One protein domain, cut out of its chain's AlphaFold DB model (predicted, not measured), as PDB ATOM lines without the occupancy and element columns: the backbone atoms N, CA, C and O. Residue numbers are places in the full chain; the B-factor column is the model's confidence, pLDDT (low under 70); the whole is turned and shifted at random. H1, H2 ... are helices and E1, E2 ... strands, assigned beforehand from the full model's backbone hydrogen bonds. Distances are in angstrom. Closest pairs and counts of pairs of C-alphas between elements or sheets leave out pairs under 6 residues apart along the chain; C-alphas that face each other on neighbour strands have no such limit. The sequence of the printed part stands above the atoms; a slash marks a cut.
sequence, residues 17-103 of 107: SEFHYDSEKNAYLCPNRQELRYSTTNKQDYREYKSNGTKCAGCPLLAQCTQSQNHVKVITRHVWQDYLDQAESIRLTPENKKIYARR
ATOM      1  N   SER A  17      28.628 116.472 119.624       88.56
ATOM      2  CA  SER A  17      28.031 115.201 119.183       88.56
ATOM      3  C   SER A  17      26.935 114.662 120.106       88.56
ATOM      4  O   SER A  17      26.135 113.846 119.672       88.56
ATOM      5  N   GLU A  18      26.899 115.090 121.370       91.31
ATOM      6  CA  GLU A  18      25.851 114.704 122.325       91.31
ATOM      7  C   GLU A  18      24.594 115.573 122.195       91.31
ATOM      8  O   GLU A  18      23.578 115.299 122.831       91.31
ATOM      9  N   PHE A  19      24.649 116.626 121.374       93.62
ATOM     10  CA  PHE A  19      23.505 117.466 121.059       93.62
ATOM     11  C   PHE A  19      22.967 117.073 119.689       93.62
ATOM     12  O   PHE A  19      23.672 117.151 118.681       93.62
ATOM     13  N   HIS A  20      21.702 116.675 119.653       93.94
ATOM     14  CA  HIS A  20      21.052 116.265 118.420       93.94
ATOM     15  C   HIS A  20      20.434 117.474 117.723       93.94
ATOM     16  O   HIS A  20      19.744 118.260 118.367       93.94
ATOM     17  N   TYR A  21      20.681 117.638 116.426       93.69
ATOM     18  CA  TYR A  21      20.029 118.681 115.643       93.69
ATOM     19  C   TYR A  21      18.665 118.189 115.156       93.69
ATOM     20  O   TYR A  21      18.590 117.188 114.452       93.69
ATOM     21  N   ASP A  22      17.615 118.912 115.524       92.38
ATOM     22  CA  ASP A  22      16.252 118.728 115.040       92.38
ATOM     23  C   ASP A  22      16.014 119.712 113.883       92.38
ATOM     24  O   ASP A  22      15.963 120.935 114.079       92.38
ATOM     25  N   SER A  23      15.920 119.174 112.664       88.88
ATOM     26  CA  SER A  23      15.705 119.959 111.446       88.88
ATOM     27  C   SER A  23      14.290 120.521 111.338       88.88
ATOM     28  O   SER A  23      14.121 121.586 110.751       88.88
ATOM     29  N   GLU A  24      13.287 119.846 111.908       90.75
ATOM     30  CA  GLU A  24      11.887 120.285 111.852       90.75
ATOM     31  C   GLU A  24      11.680 121.526 112.721       90.75
ATOM     32  O   GLU A  24      11.025 122.487 112.320       90.75
ATOM     33  N   LYS A  25      12.304 121.540 113.903       91.00
ATOM     34  CA  LYS A  25      12.225 122.664 114.846       91.00
ATOM     35  C   LYS A  25      13.324 123.702 114.673       91.00
ATOM     36  O   LYS A  25      13.279 124.743 115.330       91.00
ATOM     37  N   ASN A  26      14.330 123.415 113.846       92.56
ATOM     38  CA  ASN A  26      15.555 124.201 113.729       92.56
ATOM     39  C   ASN A  26      16.160 124.509 115.114       92.56
ATOM     40  O   ASN A  26      16.361 125.662 115.503       92.56
ATOM     41  N   ALA A  27      16.407 123.454 115.888       94.88
ATOM     42  CA  ALA A  27      16.899 123.545 117.257       94.88
ATOM     43  C   ALA A  27      17.855 122.392 117.573       94.88
ATOM     44  O   ALA A  27      17.826 121.350 116.927       94.88
ATOM     45  N   TYR A  28      18.700 122.564 118.589       95.31
ATOM     46  CA  TYR A  28      19.475 121.451 119.141       95.31
ATOM     47  C   TYR A  28      18.814 120.921 120.409       95.31
ATOM     48  O   TYR A  28      18.429 121.693 121.279       95.31
ATOM     49  N   LEU A  29      18.733 119.605 120.557       94.94
ATOM     50  CA  LEU A  29      18.284 118.930 121.767       94.94
ATOM     51  C   LEU A  29      19.493 118.474 122.576       94.94
ATOM     52  O   LEU A  29      20.369 117.777 122.063       94.94
ATOM     53  N   CYS A  30      19.550 118.876 123.843       92.62
ATOM     54  CA  CYS A  30      20.599 118.436 124.756       92.62
ATOM     55  C   CYS A  30      20.287 117.062 125.382       92.62
ATOM     56  O   CYS A  30      19.124 116.642 125.392       92.62
ATOM     57  N   PRO A  31      21.279 116.398 126.010       90.94
ATOM     58  CA  PRO A  31      21.074 115.122 126.708       90.94
ATOM     59  C   PRO A  31      19.995 115.166 127.803       90.94
ATOM     60  O   PRO A  31      19.328 114.171 128.062       90.94
ATOM     61  N   ASN A  32      19.772 116.337 128.411       90.38
ATOM     62  CA  ASN A  32      18.724 116.562 129.411       90.38
ATOM     63  C   ASN A  32      17.376 117.007 128.799       90.38
ATOM     64  O   ASN A  32      16.558 117.630 129.476       90.38
ATOM     65  N   ARG A  33      17.155 116.747 127.502       89.62
ATOM     66  CA  ARG A  33      15.914 117.048 126.760       89.62
ATOM     67  C   ARG A  33      15.510 118.530 126.744       89.62
ATOM     68  O   ARG A  33      14.337 118.850 126.576       89.62
ATOM     69  N   GLN A  34      16.464 119.442 126.913       91.25
ATOM     70  CA  GLN A  34      16.232 120.877 126.740       91.25
ATOM     71  C   GLN A  34      16.615 121.313 125.329       91.25
ATOM     72  O   GLN A  34      17.647 120.901 124.796       91.25
ATOM     73  N   GLU A  35      15.791 122.182 124.753       94.19
ATOM     74  CA  GLU A  35      16.010 122.763 123.432       94.19
ATOM     75  C   GLU A  35      16.954 123.972 123.515       94.19
ATOM     76  O   GLU A  35      16.789 124.873 124.344       94.19
ATOM     77  N   LEU A  36      17.928 124.007 122.612       95.69
ATOM     78  CA  LEU A  36      18.752 125.158 122.291       95.69
ATOM     79  C   LEU A  36      18.199 125.771 121.009       95.69
ATOM     80  O   LEU A  36      18.261 125.165 119.936       95.69
ATOM     81  N   ARG A  37      17.648 126.975 121.134       95.94
ATOM     82  CA  ARG A  37      16.971 127.665 120.034       95.94
ATOM     83  C   ARG A  37      17.958 128.487 119.232       95.94
ATOM     84  O   ARG A  37      18.935 128.994 119.787       95.94
ATOM     85  N   TYR A  38      17.674 128.638 117.943       95.69
ATOM     86  CA  TYR A  38      18.393 129.579 117.096       95.69
ATOM     87  C   TYR A  38      18.370 130.981 117.722       95.69
ATOM     88  O   TYR A  38      17.329 131.448 118.185       95.69
ATOM     89  N   SER A  39      19.529 131.632 117.759       95.50
ATOM     90  CA  SER A  39      19.696 132.972 118.319       95.50
ATOM     91  C   SER A  39      20.097 133.975 117.249       95.50
ATOM     92  O   SER A  39      19.434 134.994 117.101       95.50
ATOM     93  N   THR A  40      21.190 133.725 116.532       95.25
ATOM     94  CA  THR A  40      21.711 134.667 115.537       95.25
ATOM     95  C   THR A  40      22.626 133.958 114.548       95.25
ATOM     96  O   THR A  40      23.052 132.831 114.795       95.25
ATOM     97  N   THR A  41      22.943 134.622 113.441       95.56
ATOM     98  CA  THR A  41      23.997 134.207 112.515       95.56
ATOM     99  C   THR A  41      25.121 135.239 112.566       95.56
ATOM    100  O   THR A  41      24.891 136.434 112.394       95.56
ATOM    101  N   ASN A  42      26.337 134.782 112.850       92.62
ATOM    102  CA  ASN A  42      27.554 135.589 112.849       92.62
ATOM    103  C   ASN A  42      27.934 135.980 111.401       92.62
ATOM    104  O   ASN A  42      27.654 135.236 110.466       92.62
ATOM    105  N   LYS A  43      28.641 137.106 111.229       92.50
ATOM    106  CA  LYS A  43      29.325 137.536 109.990       92.50
ATOM    107  C   LYS A  43      30.244 136.480 109.346       92.50
ATOM    108  O   LYS A  43      30.599 136.631 108.190       92.50
ATOM    109  N   GLN A  44      30.653 135.455 110.089       92.75
ATOM    110  CA  GLN A  44      31.443 134.307 109.623       92.75
ATOM    111  C   GLN A  44      30.571 133.127 109.142       92.75
ATOM    112  O   GLN A  44      31.050 131.999 109.115       92.75
ATOM    113  N   ASP A  45      29.285 133.350 108.854       93.06
ATOM    114  CA  ASP A  45      28.345 132.327 108.367       93.06
ATOM    115  C   ASP A  45      28.119 131.147 109.334       93.06
ATOM    116  O   ASP A  45      27.856 130.005 108.940       93.06
ATOM    117  N   TYR A  46      28.155 131.428 110.640       95.50
ATOM    118  CA  TYR A  46      27.791 130.473 111.689       95.50
ATOM    119  C   TYR A  46      26.474 130.851 112.350       95.50
ATOM    120  O   TYR A  46      26.344 131.933 112.919       95.50
ATOM    121  N   ARG A  47      25.522 129.918 112.351       95.75
ATOM    122  CA  ARG A  47      24.296 129.968 113.147       95.75
ATOM    123  C   ARG A  47      24.604 129.584 114.591       95.75
ATOM    124  O   ARG A  47      25.175 128.522 114.842       95.75
ATOM    125  N   GLU A  48      24.198 130.419 115.533       96.31
ATOM    126  CA  GLU A  48      24.304 130.181 116.969       96.31
ATOM    127  C   GLU A  48      22.983 129.668 117.534       96.31
ATOM    128  O   GLU A  48      21.920 130.243 117.294       96.31
ATOM    129  N   TYR A  49      23.071 128.637 118.365       96.50
ATOM    130  CA  TYR A  49      21.961 128.054 119.104       96.50
ATOM    131  C   TYR A  49      22.248 128.156 120.597       96.50
ATOM    132  O   TYR A  49      23.324 127.751 121.040       96.50
ATOM    133  N   LYS A  50      21.309 128.703 121.372       96.06
ATOM    134  CA  LYS A  50      21.513 129.021 122.793       96.06
ATOM    135  C   LYS A  50      20.518 128.285 123.677       96.06
ATOM    136  O   LYS A  50      19.332 128.208 123.357       96.06
ATOM    137  N   SER A  51      21.005 127.750 124.795       94.56
ATOM    138  CA  SER A  51      20.143 127.207 125.848       94.56
ATOM    139  C   SER A  51      19.516 128.325 126.683       94.56
ATOM    140  O   SER A  51      19.982 129.465 126.692       94.56
ATOM    141  N   ASN A  52      18.462 127.991 127.422       93.44
ATOM    142  CA  ASN A  52      17.871 128.912 128.382       93.44
ATOM    143  C   ASN A  52      18.602 128.816 129.734       93.44
ATOM    144  O   ASN A  52      18.493 127.800 130.418       93.44
ATOM    145  N   GLY A  53      19.308 129.882 130.122       91.31
ATOM    146  CA  GLY A  53      20.088 129.938 131.363       91.31
ATOM    147  C   GLY A  53      19.269 129.678 132.630       91.31
ATOM    148  O   GLY A  53      19.738 128.969 133.516       91.31
ATOM    149  N   THR A  54      18.015 130.142 132.698       91.56
ATOM    150  CA  THR A  54      17.165 129.931 133.885       91.56
ATOM    151  C   THR A  54      16.779 128.464 134.049       91.56
ATOM    152  O   THR A  54      16.808 127.934 135.156       91.56
ATOM    153  N   LYS A  55      16.501 127.773 132.938       90.31
ATOM    154  CA  LYS A  55      16.247 126.324 132.937       90.31
ATOM    155  C   LYS A  55      17.520 125.521 133.209       90.31
ATOM    156  O   LYS A  55      17.460 124.449 133.804       90.31
ATOM    157  N   CYS A  56      18.670 126.017 132.755       92.19
ATOM    158  CA  CYS A  56      19.950 125.334 132.899       92.19
ATOM    159  C   CYS A  56      20.595 125.508 134.282       92.19
ATOM    160  O   CYS A  56      21.374 124.640 134.661       92.19
ATOM    161  N   ALA A  57      20.253 126.550 135.046       90.69
ATOM    162  CA  ALA A  57      20.804 126.800 136.382       90.69
ATOM    163  C   ALA A  57      20.601 125.619 137.356       90.69
ATOM    164  O   ALA A  57      21.491 125.303 138.136       90.69
ATOM    165  N   GLY A  58      19.461 124.925 137.266       88.62
ATOM    166  CA  GLY A  58      19.160 123.725 138.061       88.62
ATOM    167  C   GLY A  58      19.520 122.397 137.382       88.62
ATOM    168  O   GLY A  58      19.070 121.343 137.821       88.62
ATOM    169  N   CYS A  59      20.256 122.415 136.266       90.38
ATOM    170  CA  CYS A  59      20.526 121.206 135.491       90.38
ATOM    171  C   CYS A  59      21.603 120.337 136.171       90.38
ATOM    172  O   CYS A  59      22.704 120.834 136.423       90.38
ATOM    173  N   PRO A  60      21.376 119.023 136.368       89.38
ATOM    174  CA  PRO A  60      22.368 118.134 136.985       89.38
ATOM    175  C   PRO A  60      23.648 117.998 136.146       89.38
ATOM    176  O   PRO A  60      24.719 117.699 136.666       89.38
ATOM    177  N   LEU A  61      23.550 118.250 134.838       89.38
ATOM    178  CA  LEU A  61      24.675 118.210 133.907       89.38
ATOM    179  C   LEU A  61      25.345 119.578 133.718       89.38
ATOM    180  O   LEU A  61      26.232 119.688 132.877       89.38
ATOM    181  N   LEU A  62      24.943 120.630 134.446       89.94
ATOM    182  CA  LEU A  62      25.423 122.001 134.224       89.94
ATOM    183  C   LEU A  62      26.955 122.094 134.259       89.94
ATOM    184  O   LEU A  62      27.545 122.600 133.307       89.94
ATOM    185  N   ALA A  63      27.579 121.518 135.292       88.62
ATOM    186  CA  ALA A  63      29.033 121.509 135.474       88.62
ATOM    187  C   ALA A  63      29.791 120.844 134.312       88.62
ATOM    188  O   ALA A  63      30.923 121.217 134.018       88.62
ATOM    189  N   GLN A  64      29.162 119.878 133.636       89.44
ATOM    190  CA  GLN A  64      29.716 119.203 132.460       89.44
ATOM    191  C   GLN A  64      29.275 119.881 131.151       89.44
ATOM    192  O   GLN A  64      29.870 119.665 130.105       89.44
ATOM    193  N   CYS A  65      28.240 120.721 131.162       89.38
ATOM    194  CA  CYS A  65      27.673 121.329 129.961       89.38
ATOM    195  C   CYS A  65      28.346 122.659 129.598       89.38
ATOM    196  O   CYS A  65      28.766 122.844 128.449       89.38
ATOM    197  N   THR A  66      28.429 123.590 130.555       87.88
ATOM    198  CA  THR A  66      28.938 124.958 130.366       87.88
ATOM    199  C   THR A  66      29.431 125.553 131.692       87.88
ATOM    200  O   THR A  66      28.794 125.374 132.724       87.88
ATOM    201  N   GLN A  67      30.535 126.305 131.656       87.38
ATOM    202  CA  GLN A  67      31.033 127.122 132.778       87.38
ATOM    203  C   GLN A  67      30.646 128.604 132.657       87.38
ATOM    204  O   GLN A  67      31.117 129.438 133.424       87.38
ATOM    205  N   SER A  68      29.799 128.968 131.689       89.81
ATOM    206  CA  SER A  68      29.339 130.352 131.548       89.81
ATOM    207  C   SER A  68      28.645 130.827 132.829       89.81
ATOM    208  O   SER A  68      27.790 130.107 133.351       89.81
ATOM    209  N   GLN A  69      28.916 132.062 133.254       89.69
ATOM    210  CA  GLN A  69      28.265 132.673 134.424       89.69
ATOM    211  C   GLN A  69      26.734 132.705 134.291       89.69
ATOM    212  O   GLN A  69      26.023 132.495 135.262       89.69
ATOM    213  N   ASN A  70      26.225 132.865 133.065       92.50
ATOM    214  CA  ASN A  70      24.786 132.909 132.786       92.50
ATOM    215  C   ASN A  70      24.149 131.518 132.593       92.50
ATOM    216  O   ASN A  70      22.988 131.427 132.202       92.50
ATOM    217  N   HIS A  71      24.906 130.433 132.795       92.94
ATOM    218  CA  HIS A  71      24.457 129.047 132.595       92.94
ATOM    219  C   HIS A  71      23.900 128.756 131.184       92.94
ATOM    220  O   HIS A  71      23.045 127.889 130.999       92.94
ATOM    221  N   VAL A  72      24.397 129.465 130.166       94.12
ATOM    222  CA  VAL A  72      24.000 129.316 128.762       94.12
ATOM    223  C   VAL A  72      25.036 128.485 128.004       94.12
ATOM    224  O   VAL A  72      26.223 128.807 127.960       94.12
ATOM    225  N   LYS A  73      24.576 127.415 127.355       94.62
ATOM    226  CA  LYS A  73      25.338 126.673 126.350       94.62
ATOM    227  C   LYS A  73      25.090 127.304 124.987       94.62
ATOM    228  O   LYS A  73      23.939 127.525 124.616       94.62
ATOM    229  N   VAL A  74      26.165 127.544 124.243       94.81
ATOM    230  CA  VAL A  74      26.112 127.998 122.851       94.81
ATOM    231  C   VAL A  74      26.657 126.894 121.951       94.81
ATOM    232  O   VAL A  74      27.725 126.343 122.218       94.81
ATOM    233  N   ILE A  75      25.916 126.556 120.897       94.94
ATOM    234  CA  ILE A  75      26.348 125.647 119.832       94.94
ATOM    235  C   ILE A  75      26.357 126.418 118.527       94.94
ATOM    236  O   ILE A  75      25.370 127.060 118.176       94.94
ATOM    237  N   THR A  76      27.459 126.328 117.794       94.88
ATOM    238  CA  THR A  76      27.579 126.916 116.464       94.88
ATOM    239  C   THR A  76      27.418 125.849 115.388       94.88
ATOM    240  O   THR A  76      27.900 124.712 115.498       94.88
ATOM    241  N   ARG A  77      26.720 126.209 114.318       94.06
ATOM    242  CA  ARG A  77      26.518 125.384 113.130       94.06
ATOM    243  C   ARG A  77      26.775 126.243 111.906       94.06
ATOM    244  O   ARG A  77      26.188 127.313 111.793       94.06
ATOM    245  N   HIS A  78      27.638 125.793 111.004       93.94
ATOM    246  CA  HIS A  78      27.858 126.515 109.757       93.94
ATOM    247  C   HIS A  78      26.549 126.576 108.956       93.94
ATOM    248  O   HIS A  78      25.792 125.602 108.938       93.94
ATOM    249  N   VAL A  79      26.266 127.700 108.295       93.00
ATOM    250  CA  VAL A  79      25.027 127.889 107.517       93.00
ATOM    251  C   VAL A  79      24.892 126.821 106.424       93.00
ATOM    252  O   VAL A  79      23.784 126.391 106.118       93.00
ATOM    253  N   TRP A  80      26.018 126.351 105.884       92.81
ATOM    254  CA  TRP A  80      26.062 125.380 104.787       92.81
ATOM    255  C   TRP A  80      26.240 123.939 105.278       92.81
ATOM    256  O   TRP A  80      26.457 123.043 104.469       92.81
ATOM    257  N   GLN A  81      26.177 123.700 106.594       90.88
ATOM    258  CA  GLN A  81      26.416 122.374 107.163       90.88
ATOM    259  C   GLN A  81      25.468 121.321 106.571       90.88
ATOM    260  O   GLN A  81      25.934 120.246 106.232       90.88
ATOM    261  N   ASP A  82      24.187 121.650 106.353       88.81
ATOM    262  CA  ASP A  82      23.222 120.731 105.720       88.81
ATOM    263  C   ASP A  82      23.703 120.240 104.347       88.81
ATOM    264  O   ASP A  82      23.647 119.051 104.044       88.81
ATOM    265  N   TYR A  83      24.205 121.157 103.520       91.38
ATOM    266  CA  TYR A  83      24.691 120.832 102.182       91.38
ATOM    267  C   TYR A  83      25.993 120.033 102.227       91.38
ATOM    268  O   TYR A  83      26.180 119.129 101.418       91.38
ATOM    269  N   LEU A  84      26.882 120.339 103.177       91.06
ATOM    270  CA  LEU A  84      28.116 119.580 103.388       91.06
ATOM    271  C   LEU A  84      27.815 118.147 103.837       91.06
ATOM    272  O   LEU A  84      28.395 117.212 103.288       91.06
ATOM    273  N   ASP A  85      26.876 117.972 104.767       88.38
ATOM    274  CA  ASP A  85      26.454 116.662 105.270       88.38
ATOM    275  C   ASP A  85      25.827 115.826 104.136       88.38
ATOM    276  O   ASP A  85      26.147 114.647 103.964       88.38
ATOM    277  N   GLN A  86      24.992 116.447 103.292       91.38
ATOM    278  CA  GLN A  86      24.431 115.805 102.098       91.38
ATOM    279  C   GLN A  86      25.514 115.425 101.082       91.38
ATOM    280  O   GLN A  86      25.539 114.293 100.596       91.38
ATOM    281  N   ALA A  87      26.432 116.343 100.774       92.50
ATOM    282  CA  ALA A  87      27.532 116.089  99.851       92.50
ATOM    283  C   ALA A  87      28.440 114.957 100.355       92.50
ATOM    284  O   ALA A  87      28.879 114.120  99.567       92.50
ATOM    285  N   GLU A  88      28.690 114.884 101.664       91.62
ATOM    286  CA  GLU A  88      29.439 113.792 102.274       91.62
ATOM    287  C   GLU A  88      28.692 112.456 102.181       91.62
ATOM    288  O   GLU A  88      29.288 111.457 101.775       91.62
ATOM    289  N   SER A  89      27.387 112.435 102.465       90.81
ATOM    290  CA  SER A  89      26.560 111.235 102.295       90.81
ATOM    291  C   SER A  89      26.620 110.710 100.857       90.81
ATOM    292  O   SER A  89      26.832 109.518 100.630       90.81
ATOM    293  N   ILE A  90      26.506 111.608  99.875       92.31
ATOM    294  CA  ILE A  90      26.607 111.288  98.446       92.31
ATOM    295  C   ILE A  90      28.013 110.780  98.105       92.31
ATOM    296  O   ILE A  90      28.153 109.764  97.431       92.31
ATOM    297  N   ARG A  91      29.073 111.429  98.600       91.00
ATOM    298  CA  ARG A  91      30.473 111.014  98.389       91.00
ATOM    299  C   ARG A  91      30.744 109.594  98.891       91.00
ATOM    300  O   ARG A  91      31.585 108.895  98.328       91.00
ATOM    301  N   LEU A  92      30.070 109.177  99.962       91.06
ATOM    302  CA  LEU A  92      30.250 107.866 100.578       91.06
ATOM    303  C   LEU A  92      29.495 106.730  99.864       91.06
ATOM    304  O   LEU A  92      29.727 105.564 100.219       91.06
ATOM    305  N   THR A  93      28.662 107.022  98.856       93.94
ATOM    306  CA  THR A  93      27.977 105.984  98.072       93.94
ATOM    307  C   THR A  93      28.971 105.141  97.261       93.94
ATOM    308  O   THR A  93      30.033 105.636  96.867       93.94
ATOM    309  N   PRO A  94      28.677 103.851  97.010       92.56
ATOM    310  CA  PRO A  94      29.563 102.973  96.243       92.56
ATOM    311  C   PRO A  94      29.902 103.514  94.849       92.56
ATOM    312  O   PRO A  94      31.048 103.411  94.408       92.56
ATOM    313  N   GLU A  95      28.926 104.110  94.167       92.19
ATOM    314  CA  GLU A  95      29.068 104.691  92.833       92.19
ATOM    315  C   GLU A  95      30.025 105.881  92.868       92.19
ATOM    316  O   GLU A  95      31.006 105.914  92.123       92.19
ATOM    317  N   ASN A  96      29.806 106.822  93.792       91.06
ATOM    318  CA  ASN A  96      30.658 107.999  93.891       91.06
ATOM    319  C   ASN A  96      32.049 107.663  94.395       91.06
ATOM    320  O   ASN A  96      33.002 108.262  93.916       91.06
ATOM    321  N   LYS A  97      32.213 106.670  95.274       92.56
ATOM    322  CA  LYS A  97      33.547 106.186  95.661       92.56
ATOM    323  C   LYS A  97      34.357 105.725  94.447       92.56
ATOM    324  O   LYS A  97      35.538 106.058  94.359       92.56
ATOM    325  N   LYS A  98      33.732 105.010  93.501       91.88
ATOM    326  CA  LYS A  98      34.387 104.571  92.255       91.88
ATOM    327  C   LYS A  98      34.769 105.755  91.369       91.88
ATOM    328  O   LYS A  98      35.884 105.790  90.863       91.88
ATOM    329  N   ILE A  99      33.873 106.729  91.208       90.88
ATOM    330  CA  ILE A  99      34.137 107.946  90.422       90.88
ATOM    331  C   ILE A  99      35.257 108.770  91.073       90.88
ATOM    332  O   ILE A  99      36.200 109.181  90.404       90.88
ATOM    333  N   TYR A 100      35.197 108.967  92.391       88.62
ATOM    334  CA  TYR A 100      36.152 109.775  93.152       88.62
ATOM    335  C   TYR A 100      37.559 109.165  93.167       88.62
ATOM    336  O   TYR A 100      38.541 109.905  93.207       88.62
ATOM    337  N   ALA A 101      37.680 107.833  93.104       88.62
ATOM    338  CA  ALA A 101      38.970 107.148  93.008       88.62
ATOM    339  C   ALA A 101      39.767 107.565  91.757       88.62
ATOM    340  O   ALA A 101      40.985 107.719  91.844       88.62
ATOM    341  N   ARG A 102      39.072 107.851  90.645       88.81
ATOM    342  CA  ARG A 102      39.682 108.293  89.380       88.81
ATOM    343  C   ARG A 102      40.305 109.685  89.455       88.81
ATOM    344  O   ARG A 102      41.093 110.053  88.602       88.81
ATOM    345  N   ARG A 103      40.025 110.471  90.503       86.19
ATOM    346  CA  ARG A 103      40.602 111.817  90.691       86.19
ATOM    347  C   ARG A 103      42.127 111.806  90.900       86.19
ATOM    348  O   ARG A 103      42.748 112.862  90.876       86.19
TER     349      ARG A 103
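This is residues 17 to 103 of the 107 residues of the protein "Tnp_DDE_dom domain-containing protein" of Bhargavaea cecembensis DSE10 (UniProt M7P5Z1). A curled, strongly twisted sheet of five strands forms the body, with a loop-rich knob holding the two short helices H1 and H2 at one end, where E4 ends and E5 begins. From the other end of E5 an arm of two helices leads away, H3 and then H4 turned about perpendicular to it, and this arm makes much of the length; its residues 83 to 90 and 93 to 98 stick out. The printed part has 87 residues, with the elements in the order E1 E2 E3 E4 H1 H2 E5 H3 H4, of mixed class, helices and strands. The sheet's order is E1 E2 E3 E4 E5, antiparallel throughout. The whole is loose and elongated, with a radius of gyration of the C-alphas of 17.0 A and spans of 54 by 29 by 24 A.

E1, residues 20 to 22, is an edge strand and forms a hairpin with E2, residues 27 to 29, where N 22 and O 27 are 2.8 A apart. E2 forms a hairpin with E3, residues 35 to 41; N 36 and O 28 are 2.7 A apart. E3 forms a hairpin with E4, residues 46 to 50; N 39 and O 48 are 2.8 A apart. E1 to E4 are a meander, each strand the antiparallel neighbour of the one before. E3's pairing is staggered: residues 35 to 37 pair with E2 and 37 to 41 with E4. H1, residues 53 to 56, and H2, residues 62 to 65, are close but not clearly touching; their closest C-alphas, of Cys 56 and Leu 62, are 6.5 A apart. E5, residues 74 to 78, is the other edge strand, antiparallel to E4 at 154 degrees, with N 47 and O 77 2.7 A apart. H3, residues 81 to 91, and H4, residues 94 to 103, only just touch, with 3 pairs of C-alphas within 8 A, and only at the corner by their link; their closest C-alphas, of Arg 91 and Lys 97, are 6.3 A apart, and their lines are about perpendicular at 89 degrees. H1, H2, H3 and H4 are not on the sheet. Every O i to N i+4 pair is within hydrogen-bond range in H3, and 4 of 6 in H4; H1 and H2 are too short for such a pair.

E1 begins at C-alpha 20 (21.052, 116.265, 118.420). E3 is 17.7 A long, E4 12.8 A and E5 13.3 A. H3 is 14.9 A long and H4 15.2 A, ending at C-alpha 103 (40.602, 111.817, 90.691).

The C-alphas of Gly 58 and Arg 102, the two farthest apart, are 55.0 A apart. The printed part has no cut and no long link. Its mean pLDDT is 92.1, and no printed residue is under 70.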